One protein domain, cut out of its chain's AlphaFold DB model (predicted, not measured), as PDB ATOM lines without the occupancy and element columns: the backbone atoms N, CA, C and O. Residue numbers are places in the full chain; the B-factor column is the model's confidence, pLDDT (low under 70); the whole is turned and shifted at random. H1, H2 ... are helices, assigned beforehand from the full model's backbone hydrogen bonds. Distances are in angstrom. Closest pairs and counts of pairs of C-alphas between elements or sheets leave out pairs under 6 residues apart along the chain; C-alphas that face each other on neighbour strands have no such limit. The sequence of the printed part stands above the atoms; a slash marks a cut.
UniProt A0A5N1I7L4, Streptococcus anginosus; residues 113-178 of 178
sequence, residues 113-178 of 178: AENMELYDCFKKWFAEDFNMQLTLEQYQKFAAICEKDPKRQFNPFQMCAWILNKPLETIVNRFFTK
ATOM      1  N   ALA A 113      26.442 -30.908 -18.006       78.62
ATOM      2  CA  ALA A 113      25.261 -30.065 -17.831       78.62
ATOM      3  C   ALA A 113      24.546 -29.675 -19.146       78.62
ATOM      4  O   ALA A 113      23.349 -29.394 -19.133       78.62
ATOM      5  N   GLU A 114      25.257 -29.652 -20.271       82.75
ATOM      6  CA  GLU A 114      24.749 -29.227 -21.583       82.75
ATOM      7  C   GLU A 114      24.423 -30.417 -22.501       82.75
ATOM      8  O   GLU A 114      23.878 -30.242 -23.592       82.75
ATOM      9  N   ASN A 115      24.713 -31.644 -22.060       86.25
ATOM     10  CA  ASN A 115      24.461 -32.850 -22.835       86.25
ATOM     11  C   ASN A 115      22.978 -33.270 -22.760       86.25
ATOM     12  O   ASN A 115      22.552 -33.982 -21.847       86.25
ATOM     13  N   MET A 116      22.189 -32.836 -23.749       86.62
ATOM     14  CA  MET A 116      20.750 -33.124 -23.823       86.62
ATOM     15  C   MET A 116      20.423 -34.604 -24.060       86.62
ATOM     16  O   MET A 116      19.449 -35.095 -23.496       86.62
ATOM     17  N   GLU A 117      21.245 -35.338 -24.815       84.50
ATOM     18  CA  GLU A 117      21.042 -36.782 -25.020       84.50
ATOM     19  C   GLU A 117      21.185 -37.546 -23.697       84.50
ATOM     20  O   GLU A 117      20.373 -38.409 -23.359       84.50
ATOM     21  N   LEU A 118      22.184 -37.171 -22.894       85.25
ATOM     22  CA  LEU A 118      22.396 -37.743 -21.569       85.25
ATOM     23  C   LEU A 118      21.277 -37.352 -20.589       85.25
ATOM     24  O   LEU A 118      20.864 -38.183 -19.774       85.25
ATOM     25  N   TYR A 119      20.753 -36.125 -20.676       90.31
ATOM     26  CA  TYR A 119      19.561 -35.717 -19.928       90.31
ATOM     27  C   TYR A 119      18.337 -36.564 -20.291       90.31
ATOM     28  O   TYR A 119      17.647 -37.030 -19.384       90.31
ATOM     29  N   ASP A 120      18.083 -36.823 -21.574       89.12
ATOM     30  CA  ASP A 120      16.943 -37.634 -22.009       89.12
ATOM     31  C   ASP A 120      17.041 -39.078 -21.499       89.12
ATOM     32  O   ASP A 120      16.048 -39.632 -21.012       89.12
ATOM     33  N   CYS A 121      18.244 -39.665 -21.506       85.50
ATOM     34  CA  CYS A 121      18.493 -40.970 -20.887       85.50
ATOM     35  C   CYS A 121      18.153 -40.969 -19.392       85.50
ATOM     36  O   CYS A 121      17.442 -41.856 -18.916       85.50
ATOM     37  N   PHE A 122      18.623 -39.964 -18.649       90.56
ATOM     38  CA  PHE A 122      18.310 -39.830 -17.227       90.56
ATOM     39  C   PHE A 122      16.807 -39.639 -17.017       90.56
ATOM     40  O   PHE A 122      16.203 -40.331 -16.205       90.56
ATOM     41  N   LYS A 123      16.168 -38.749 -17.773       91.19
ATOM     42  CA  LYS A 123      14.736 -38.471 -17.659       91.19
ATOM     43  C   LYS A 123      13.892 -39.726 -17.880       91.19
ATOM     44  O   LYS A 123      12.974 -39.972 -17.098       91.19
ATOM     45  N   LYS A 124      14.215 -40.521 -18.904       89.50
ATOM     46  CA  LYS A 124      13.533 -41.788 -19.187       89.50
ATOM     47  C   LYS A 124      13.699 -42.777 -18.034       89.50
ATOM     48  O   LYS A 124      12.705 -43.274 -17.515       89.50
ATOM     49  N   TRP A 125      14.932 -42.978 -17.582       88.44
ATOM     50  CA  TRP A 125      15.242 -43.887 -16.480       88.44
ATOM     51  C   TRP A 125      14.534 -43.481 -15.180       88.44
ATOM     52  O   TRP A 125      13.876 -44.285 -14.536       88.44
ATOM     53  N   PHE A 126      14.559 -42.198 -14.814       89.81
ATOM     54  CA  PHE A 126      13.858 -41.704 -13.626       89.81
ATOM     55  C   PHE A 126      12.337 -41.917 -13.691       89.81
ATOM     56  O   PHE A 126      11.717 -42.224 -12.667       89.81
ATOM     57  N   ALA A 127      11.739 -41.794 -14.878       89.44
ATOM     58  CA  ALA A 127      10.320 -42.057 -15.075       89.44
ATOM     59  C   ALA A 127       9.990 -43.554 -14.944       89.44
ATOM     60  O   ALA A 127       9.037 -43.899 -14.248       89.44
ATOM     61  N   GLU A 128      10.783 -44.430 -15.563       85.81
ATOM     62  CA  GLU A 128      10.547 -45.882 -15.596       85.81
ATOM     63  C   GLU A 128      10.869 -46.558 -14.249       85.81
ATOM     64  O   GLU A 128      10.054 -47.302 -13.704       85.81
ATOM     65  N   ASP A 129      12.024 -46.247 -13.666       81.00
ATOM     66  CA  ASP A 129      12.600 -46.973 -12.529       81.00
ATOM     67  C   ASP A 129      12.231 -46.362 -11.160       81.00
ATOM     68  O   ASP A 129      12.044 -47.061 -10.148       81.00
ATOM     69  N   PHE A 130      12.072 -45.034 -11.115       80.06
ATOM     70  CA  PHE A 130      11.810 -44.277  -9.883       80.06
ATOM     71  C   PHE A 130      10.405 -43.685  -9.818       80.06
ATOM     72  O   PHE A 130      10.023 -43.191  -8.753       80.06
ATOM     73  N   ASN A 131       9.626 -43.772 -10.905       84.25
ATOM     74  CA  ASN A 131       8.341 -43.088 -11.050       84.25
ATOM     75  C   ASN A 131       8.452 -41.598 -10.667       84.25
ATOM     76  O   ASN A 131       7.624 -41.057  -9.931       84.25
ATOM     77  N   MET A 132       9.544 -40.955 -11.096       83.69
ATOM     78  CA  MET A 132       9.872 -39.571 -10.771       83.69
ATOM     79  C   MET A 132      10.114 -38.763 -12.046       83.69
ATOM     80  O   MET A 132      10.749 -39.232 -12.986       83.69
ATOM     81  N   GLN A 133       9.629 -37.521 -12.069       87.38
ATOM     82  CA  GLN A 133       9.853 -36.605 -13.187       87.38
ATOM     83  C   GLN A 133      11.108 -35.768 -12.935       87.38
ATOM     84  O   GLN A 133      11.089 -34.848 -12.119       87.38
ATOM     85  N   LEU A 134      12.195 -36.097 -13.635       91.00
ATOM     86  CA  LEU A 134      13.423 -35.305 -13.626       91.00
ATOM     87  C   LEU A 134      13.274 -34.084 -14.546       91.00
ATOM     88  O   LEU A 134      12.921 -34.235 -15.718       91.00
ATOM     89  N   THR A 135      13.565 -32.887 -14.032       92.81
ATOM     90  CA  THR A 135      13.590 -31.650 -14.831       92.81
ATOM     91  C   THR A 135      14.996 -31.322 -15.332       92.81
ATOM     92  O   THR A 135      15.998 -31.688 -14.713       92.81
ATOM     93  N   LEU A 136      15.081 -30.576 -16.439       90.44
ATOM     94  CA  LEU A 136      16.358 -30.124 -17.004       90.44
ATOM     95  C   LEU A 136      17.151 -29.280 -15.998       90.44
ATOM     96  O   LEU A 136      18.356 -29.452 -15.846       90.44
ATOM     97  N   GLU A 137      16.459 -28.426 -15.242       90.75
ATOM     98  CA  GLU A 137      17.068 -27.606 -14.196       90.75
ATOM     99  C   GLU A 137      17.690 -28.462 -13.077       90.75
ATOM    100  O   GLU A 137      18.786 -28.166 -12.601       90.75
ATOM    101  N   GLN A 138      17.018 -29.541 -12.656       91.12
ATOM    102  CA  GLN A 138      17.553 -30.470 -11.652       91.12
ATOM    103  C   GLN A 138      18.798 -31.193 -12.168       91.12
ATOM    104  O   GLN A 138      19.791 -31.293 -11.446       91.12
ATOM    105  N   TYR A 139      18.758 -31.652 -13.418       92.94
ATOM    106  CA  TYR A 139      19.885 -32.302 -14.080       92.94
ATOM    107  C   TYR A 139      21.113 -31.384 -14.142       92.94
ATOM    108  O   TYR A 139      22.187 -31.750 -13.660       92.94
ATOM    109  N   GLN A 140      20.933 -30.159 -14.643       91.81
ATOM    110  CA  GLN A 140      21.992 -29.157 -14.769       91.81
ATOM    111  C   GLN A 140      22.602 -28.783 -13.417       91.81
ATOM    112  O   GLN A 140      23.824 -28.758 -13.264       91.81
ATOM    113  N   LYS A 141      21.761 -28.540 -12.403       92.81
ATOM    114  CA  LYS A 141      22.229 -28.231 -11.045       92.81
ATOM    115  C   LYS A 141      23.056 -29.368 -10.466       92.81
ATOM    116  O   LYS A 141      24.100 -29.113  -9.872       92.81
ATOM    117  N   PHE A 142      22.613 -30.610 -10.637       92.25
ATOM    118  CA  PHE A 142      23.344 -31.757 -10.120       92.25
ATOM    119  C   PHE A 142      24.669 -31.985 -10.862       92.25
ATOM    120  O   PHE A 142      25.685 -32.226 -10.213       92.25
ATOM    121  N   ALA A 143      24.690 -31.829 -12.190       90.00
ATOM    122  CA  ALA A 143      25.918 -31.889 -12.986       90.00
ATOM    123  C   ALA A 143      26.958 -30.871 -12.490       90.00
ATOM    124  O   ALA A 143      28.086 -31.246 -12.178       90.00
ATOM    125  N   ALA A 144      26.542 -29.619 -12.277       89.69
ATOM    126  CA  ALA A 144      27.408 -28.566 -11.750       89.69
ATOM    127  C   ALA A 144      27.917 -28.842 -10.319       89.69
ATOM    128  O   ALA A 144      29.004 -28.402  -9.946       89.69
ATOM    129  N   ILE A 145      27.144 -29.552  -9.489       87.88
ATOM    130  CA  ILE A 145      27.593 -29.976  -8.153       87.88
ATOM    131  C   ILE A 145      28.689 -31.042  -8.276       87.88
ATOM    132  O   ILE A 145      29.704 -30.944  -7.587       87.88
ATOM    133  N   CYS A 146      28.510 -32.032  -9.153       86.75
ATOM    134  CA  CYS A 146      29.500 -33.084  -9.395       86.75
ATOM    135  C   CYS A 146      30.807 -32.553  -9.999       86.75
ATOM    136  O   CYS A 146      31.872 -33.076  -9.691       86.75
ATOM    137  N   GLU A 147      30.752 -31.491 -10.805       84.44
ATOM    138  CA  GLU A 147      31.957 -30.821 -11.312       84.44
ATOM    139  C   GLU A 147      32.754 -30.112 -10.204       84.44
ATOM    140  O   GLU A 147      33.982 -30.045 -10.265       84.44
ATOM    141  N   LYS A 148      32.074 -29.597  -9.170       84.88
ATOM    142  CA  LYS A 148      32.703 -28.879  -8.044       84.88
ATOM    143  C   LYS A 148      33.208 -29.799  -6.935       84.88
ATOM    144  O   LYS A 148      34.138 -29.427  -6.223       84.88
ATOM    145  N   ASP A 149      32.591 -30.966  -6.762       83.00
ATOM    146  CA  ASP A 149      32.967 -31.949  -5.747       83.00
ATOM    147  C   ASP A 149      33.404 -33.270  -6.403       83.00
ATOM    148  O   ASP A 149      32.559 -34.122  -6.694       83.00
ATOM    149  N   PRO A 150      34.721 -33.499  -6.579       76.81
ATOM    150  CA  PRO A 150      35.231 -34.694  -7.248       76.81
ATOM    151  C   PRO A 150      34.953 -35.995  -6.478       76.81
ATOM    152  O   PRO A 150      35.126 -37.080  -7.030       76.81
ATOM    153  N   LYS A 151      34.519 -35.926  -5.209       78.88
ATOM    154  CA  LYS A 151      34.108 -37.117  -4.448       78.88
ATOM    155  C   LYS A 151      32.684 -37.558  -4.791       78.88
ATOM    156  O   LYS A 151      32.325 -38.706  -4.525       78.88
ATOM    157  N   ARG A 152      31.862 -36.672  -5.365       79.69
ATOM    158  CA  ARG A 152      30.463 -36.948  -5.690       79.69
ATOM    159  C   ARG A 152      30.329 -37.406  -7.136       79.69
ATOM    160  O   ARG A 152      30.419 -36.627  -8.076       79.69
ATOM    161  N   GLN A 153      30.035 -38.688  -7.303       85.19
ATOM    162  CA  GLN A 153      29.865 -39.288  -8.622       85.19
ATOM    163  C   GLN A 153      28.569 -38.823  -9.297       85.19
ATOM    164  O   GLN A 153      27.499 -38.830  -8.681       85.19
ATOM    165  N   PHE A 154      28.666 -38.483 -10.584       87.56
ATOM    166  CA  PHE A 154      27.510 -38.177 -11.417       87.56
ATOM    167  C   PHE A 154      26.822 -39.476 -11.843       87.56
ATOM    168  O   PHE A 154      27.213 -40.120 -12.815       87.56
ATOM    169  N   ASN A 155      25.823 -39.897 -11.073       90.00
ATOM    170  CA  ASN A 155      25.004 -41.050 -11.412       90.00
ATOM    171  C   ASN A 155      23.549 -40.859 -10.956       90.00
ATOM    172  O   ASN A 155      23.265 -40.006 -10.104       90.00
ATOM    173  N   PRO A 156      22.622 -41.662 -11.491       88.69
ATOM    174  CA  PRO A 156      21.208 -41.473 -11.212       88.69
ATOM    175  C   PRO A 156      20.788 -41.714  -9.746       88.69
ATOM    176  O   PRO A 156      19.916 -41.015  -9.237       88.69
ATOM    177  N   PHE A 157      21.434 -42.628  -9.013       90.88
ATOM    178  CA  PHE A 157      21.139 -42.853  -7.588       90.88
ATOM    179  C   PHE A 157      21.547 -41.662  -6.721       90.88
ATOM    180  O   PHE A 157      20.795 -41.243  -5.842       90.88
ATOM    181  N   GLN A 158      22.724 -41.095  -6.989       90.38
ATOM    182  CA  GLN A 158      23.228 -39.897  -6.321       90.38
ATOM    183  C   GLN A 158      22.354 -38.682  -6.631       90.38
ATOM    184  O   GLN A 158      22.049 -37.899  -5.731       90.38
ATOM    185  N   MET A 159      21.902 -38.557  -7.880       91.12
ATOM    186  CA  MET A 159      20.973 -37.507  -8.289       91.12
ATOM    187  C   MET A 159      19.612 -37.676  -7.598       91.12
ATOM    188  O   MET A 159      19.067 -36.710  -7.075       91.12
ATOM    189  N   CYS A 160      19.092 -38.901  -7.500       89.56
ATOM    190  CA  CYS A 160      17.847 -39.200  -6.789       89.56
ATOM    191  C   CYS A 160      17.957 -38.910  -5.281       89.56
ATOM    192  O   CYS A 160      17.081 -38.265  -4.704       89.56
ATOM    193  N   ALA A 161      19.065 -39.311  -4.653       90.75
ATOM    194  CA  ALA A 161      19.368 -39.005  -3.255       90.75
ATOM    195  C   ALA A 161      19.425 -37.491  -3.004       90.75
ATOM    196  O   ALA A 161      18.876 -37.005  -2.014       90.75
ATOM    197  N   TRP A 162      20.030 -36.747  -3.933       93.19
ATOM    198  CA  TRP A 162      20.100 -35.291  -3.892       93.19
ATOM    199  C   TRP A 162      18.723 -34.628  -4.059       93.19
ATOM    200  O   TRP A 162      18.364 -33.797  -3.230       93.19
ATOM    201  N   ILE A 163      17.919 -35.033  -5.051       90.81
ATOM    202  CA  ILE A 163      16.573 -34.475  -5.298       90.81
ATOM    203  C   ILE A 163      15.641 -34.719  -4.107       90.81
ATOM    204  O   ILE A 163      14.901 -33.825  -3.701       90.81
ATOM    205  N   LEU A 164      15.670 -35.926  -3.539       88.81
ATOM    206  CA  LEU A 164      14.785 -36.315  -2.440       88.81
ATOM    207  C   LEU A 164      15.302 -35.889  -1.059       88.81
ATOM    208  O   LEU A 164      14.598 -36.097  -0.070       88.81
ATOM    209  N   ASN A 165      16.515 -35.332  -0.986       91.12
ATOM    210  CA  ASN A 165      17.226 -35.025   0.254       91.12
ATOM    211  C   ASN A 165      17.270 -36.227   1.221       91.12
ATOM    212  O   ASN A 165      16.897 -36.130   2.392       91.12
ATOM    213  N   LYS A 166      17.676 -37.395   0.703       89.94
ATOM    214  CA  LYS A 166      17.776 -38.651   1.464       89.94
ATOM    215  C   LYS A 166      19.180 -39.251   1.383       89.94
ATOM    216  O   LYS A 166      19.883 -39.015   0.402       89.94
ATOM    217  N   PRO A 167      19.587 -40.073   2.367       90.75
ATOM    218  CA  PRO A 167      20.833 -40.828   2.276       90.75
ATOM    219  C   PRO A 167      20.846 -41.734   1.040       90.75
ATOM    220  O   PRO A 167      19.837 -42.370   0.724       90.75
ATOM    221  N   LEU A 168      22.002 -41.836   0.374       87.62
ATOM    222  CA  LEU A 168      22.179 -42.693  -0.804       87.62
ATOM    223  C   LEU A 168      21.764 -44.140  -0.520       87.62
ATOM    224  O   LEU A 168      21.058 -44.743  -1.322       87.62
ATOM    225  N   GLU A 169      22.151 -44.670   0.640       88.00
ATOM    226  CA  GLU A 169      21.815 -46.033   1.066       88.00
ATOM    227  C   GLU A 169      20.304 -46.270   1.086       88.00
ATOM    228  O   GLU A 169      19.835 -47.324   0.673       88.00
ATOM    229  N   THR A 170      19.513 -45.273   1.490       87.12
ATOM    230  CA  THR A 170      18.050 -45.374   1.482       87.12
ATOM    231  C   THR A 170      17.497 -45.498   0.062       87.12
ATOM    232  O   THR A 170      16.531 -46.227  -0.155       87.12
ATOM    233  N   ILE A 171      18.097 -44.801  -0.907       87.00
ATOM    234  CA  ILE A 171      17.695 -44.869  -2.318       87.00
ATOM    235  C   ILE A 171      18.079 -46.220  -2.921       87.00
ATOM    236  O   ILE A 171      17.238 -46.868  -3.539       87.00
ATOM    237  N   VAL A 172      19.320 -46.654  -2.698       86.69
ATOM    238  CA  VAL A 172      19.856 -47.924  -3.205       86.69
ATOM    239  C   VAL A 172      19.076 -49.103  -2.630       86.69
ATOM    240  O   VAL A 172      18.569 -49.923  -3.391       86.69
ATOM    241  N   ASN A 173      18.886 -49.149  -1.309       85.25
ATOM    242  CA  ASN A 173      18.149 -50.231  -0.661       85.25
ATOM    243  C   ASN A 173      16.718 -50.313  -1.192       85.25
ATOM    244  O   ASN A 173      16.296 -51.378  -1.617       85.25
ATOM    245  N   ARG A 174      16.002 -49.183  -1.275       81.38
ATOM    246  CA  ARG A 174      14.632 -49.153  -1.810       81.38
ATOM    247  C   ARG A 174      14.549 -49.615  -3.265       81.38
ATOM    248  O   ARG A 174      13.512 -50.129  -3.666       81.38
ATOM    249  N   PHE A 175      15.592 -49.380  -4.055       82.81
ATOM    250  CA  PHE A 175      15.633 -49.797  -5.450       82.81
ATOM    251  C   PHE A 175      15.814 -51.313  -5.592       82.81
ATOM    252  O   PHE A 175      15.096 -51.934  -6.364       82.81
ATOM    253  N   PHE A 176      16.716 -51.913  -4.810       80.62
ATOM    254  CA  PHE A 176      17.027 -53.349  -4.881       80.62
ATOM    255  C   PHE A 176      16.119 -54.249  -4.029       80.62
ATOM    256  O   PHE A 176      16.191 -55.468  -4.151       80.62
ATOM    257  N   THR A 177      15.276 -53.679  -3.165       73.25
ATOM    258  CA  THR A 177      14.286 -54.424  -2.366       73.25
ATOM    259  C   THR A 177      12.878 -54.402  -2.978       73.25
ATOM    260  O   THR A 177      11.927 -54.762  -2.284       73.25
ATOM    261  N   LYS A 178      12.724 -53.891  -4.208       57.97
ATOM    262  CA  LYS A 178      11.469 -53.913  -4.979       57.97
ATOM    263  C   LYS A 178      11.239 -55.267  -5.640       57.97
ATOM    264  O   LYS A 178      12.238 -55.895  -6.050       57.97
TER     265      LYS A 178
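What this domain is: This is residues 113 to 178 of the 178 residues of a protein of Streptococcus anginosus (UniProt A0A5N1I7L4). H1 and H2 make an L, H3 sits in its angle, and H4 packs on H3 away from H2. The printed part has 66 residues with four named helices, H1 to H4 in chain order, and no named strand; its class is all helix. It is compact, radius of gyration of the C-alphas 11.5 A, spans 33 by 25 by 15 A.

How they stand to each other: Start at H1, residues 116 to 130: it is close but not clearly touching H2, residues 136 to 148, about perpendicular at 74 degrees; C-alphas 119 and 139 come closest, 6.8 A. H1 is close but not clearly touching H3, residues 156 to 164; C-alphas 122 and 156 come closest, 6.9 A. H2 touches H3 with residues 138 to 142 alone; C-alphas 142 and 159 come closest, 6.5 A. H3 touches H4, residues 168 to 176, opposite ways at a steep tilt of 64 degrees; C-alphas 161 and 168 come closest, 5.2 A. In H1, H2, H3 and H4 every O i to N i+4 pair is within hydrogen-bond range.

Where its parts are: Find C-alpha 116 at (20.750, -33.124, -23.823); from there H1 runs 20.0 A. H2 measures 18.7 A, H3 12.0 A; H4, 12.5 A, ends at C-alpha 176, (17.027, -53.349, -4.881).

The domain as a whole: C-alphas 114 and 177, the two farthest apart, are 33.4 A apart. The printed part has no cut and no long link; residue 178 alone has pLDDT under 70.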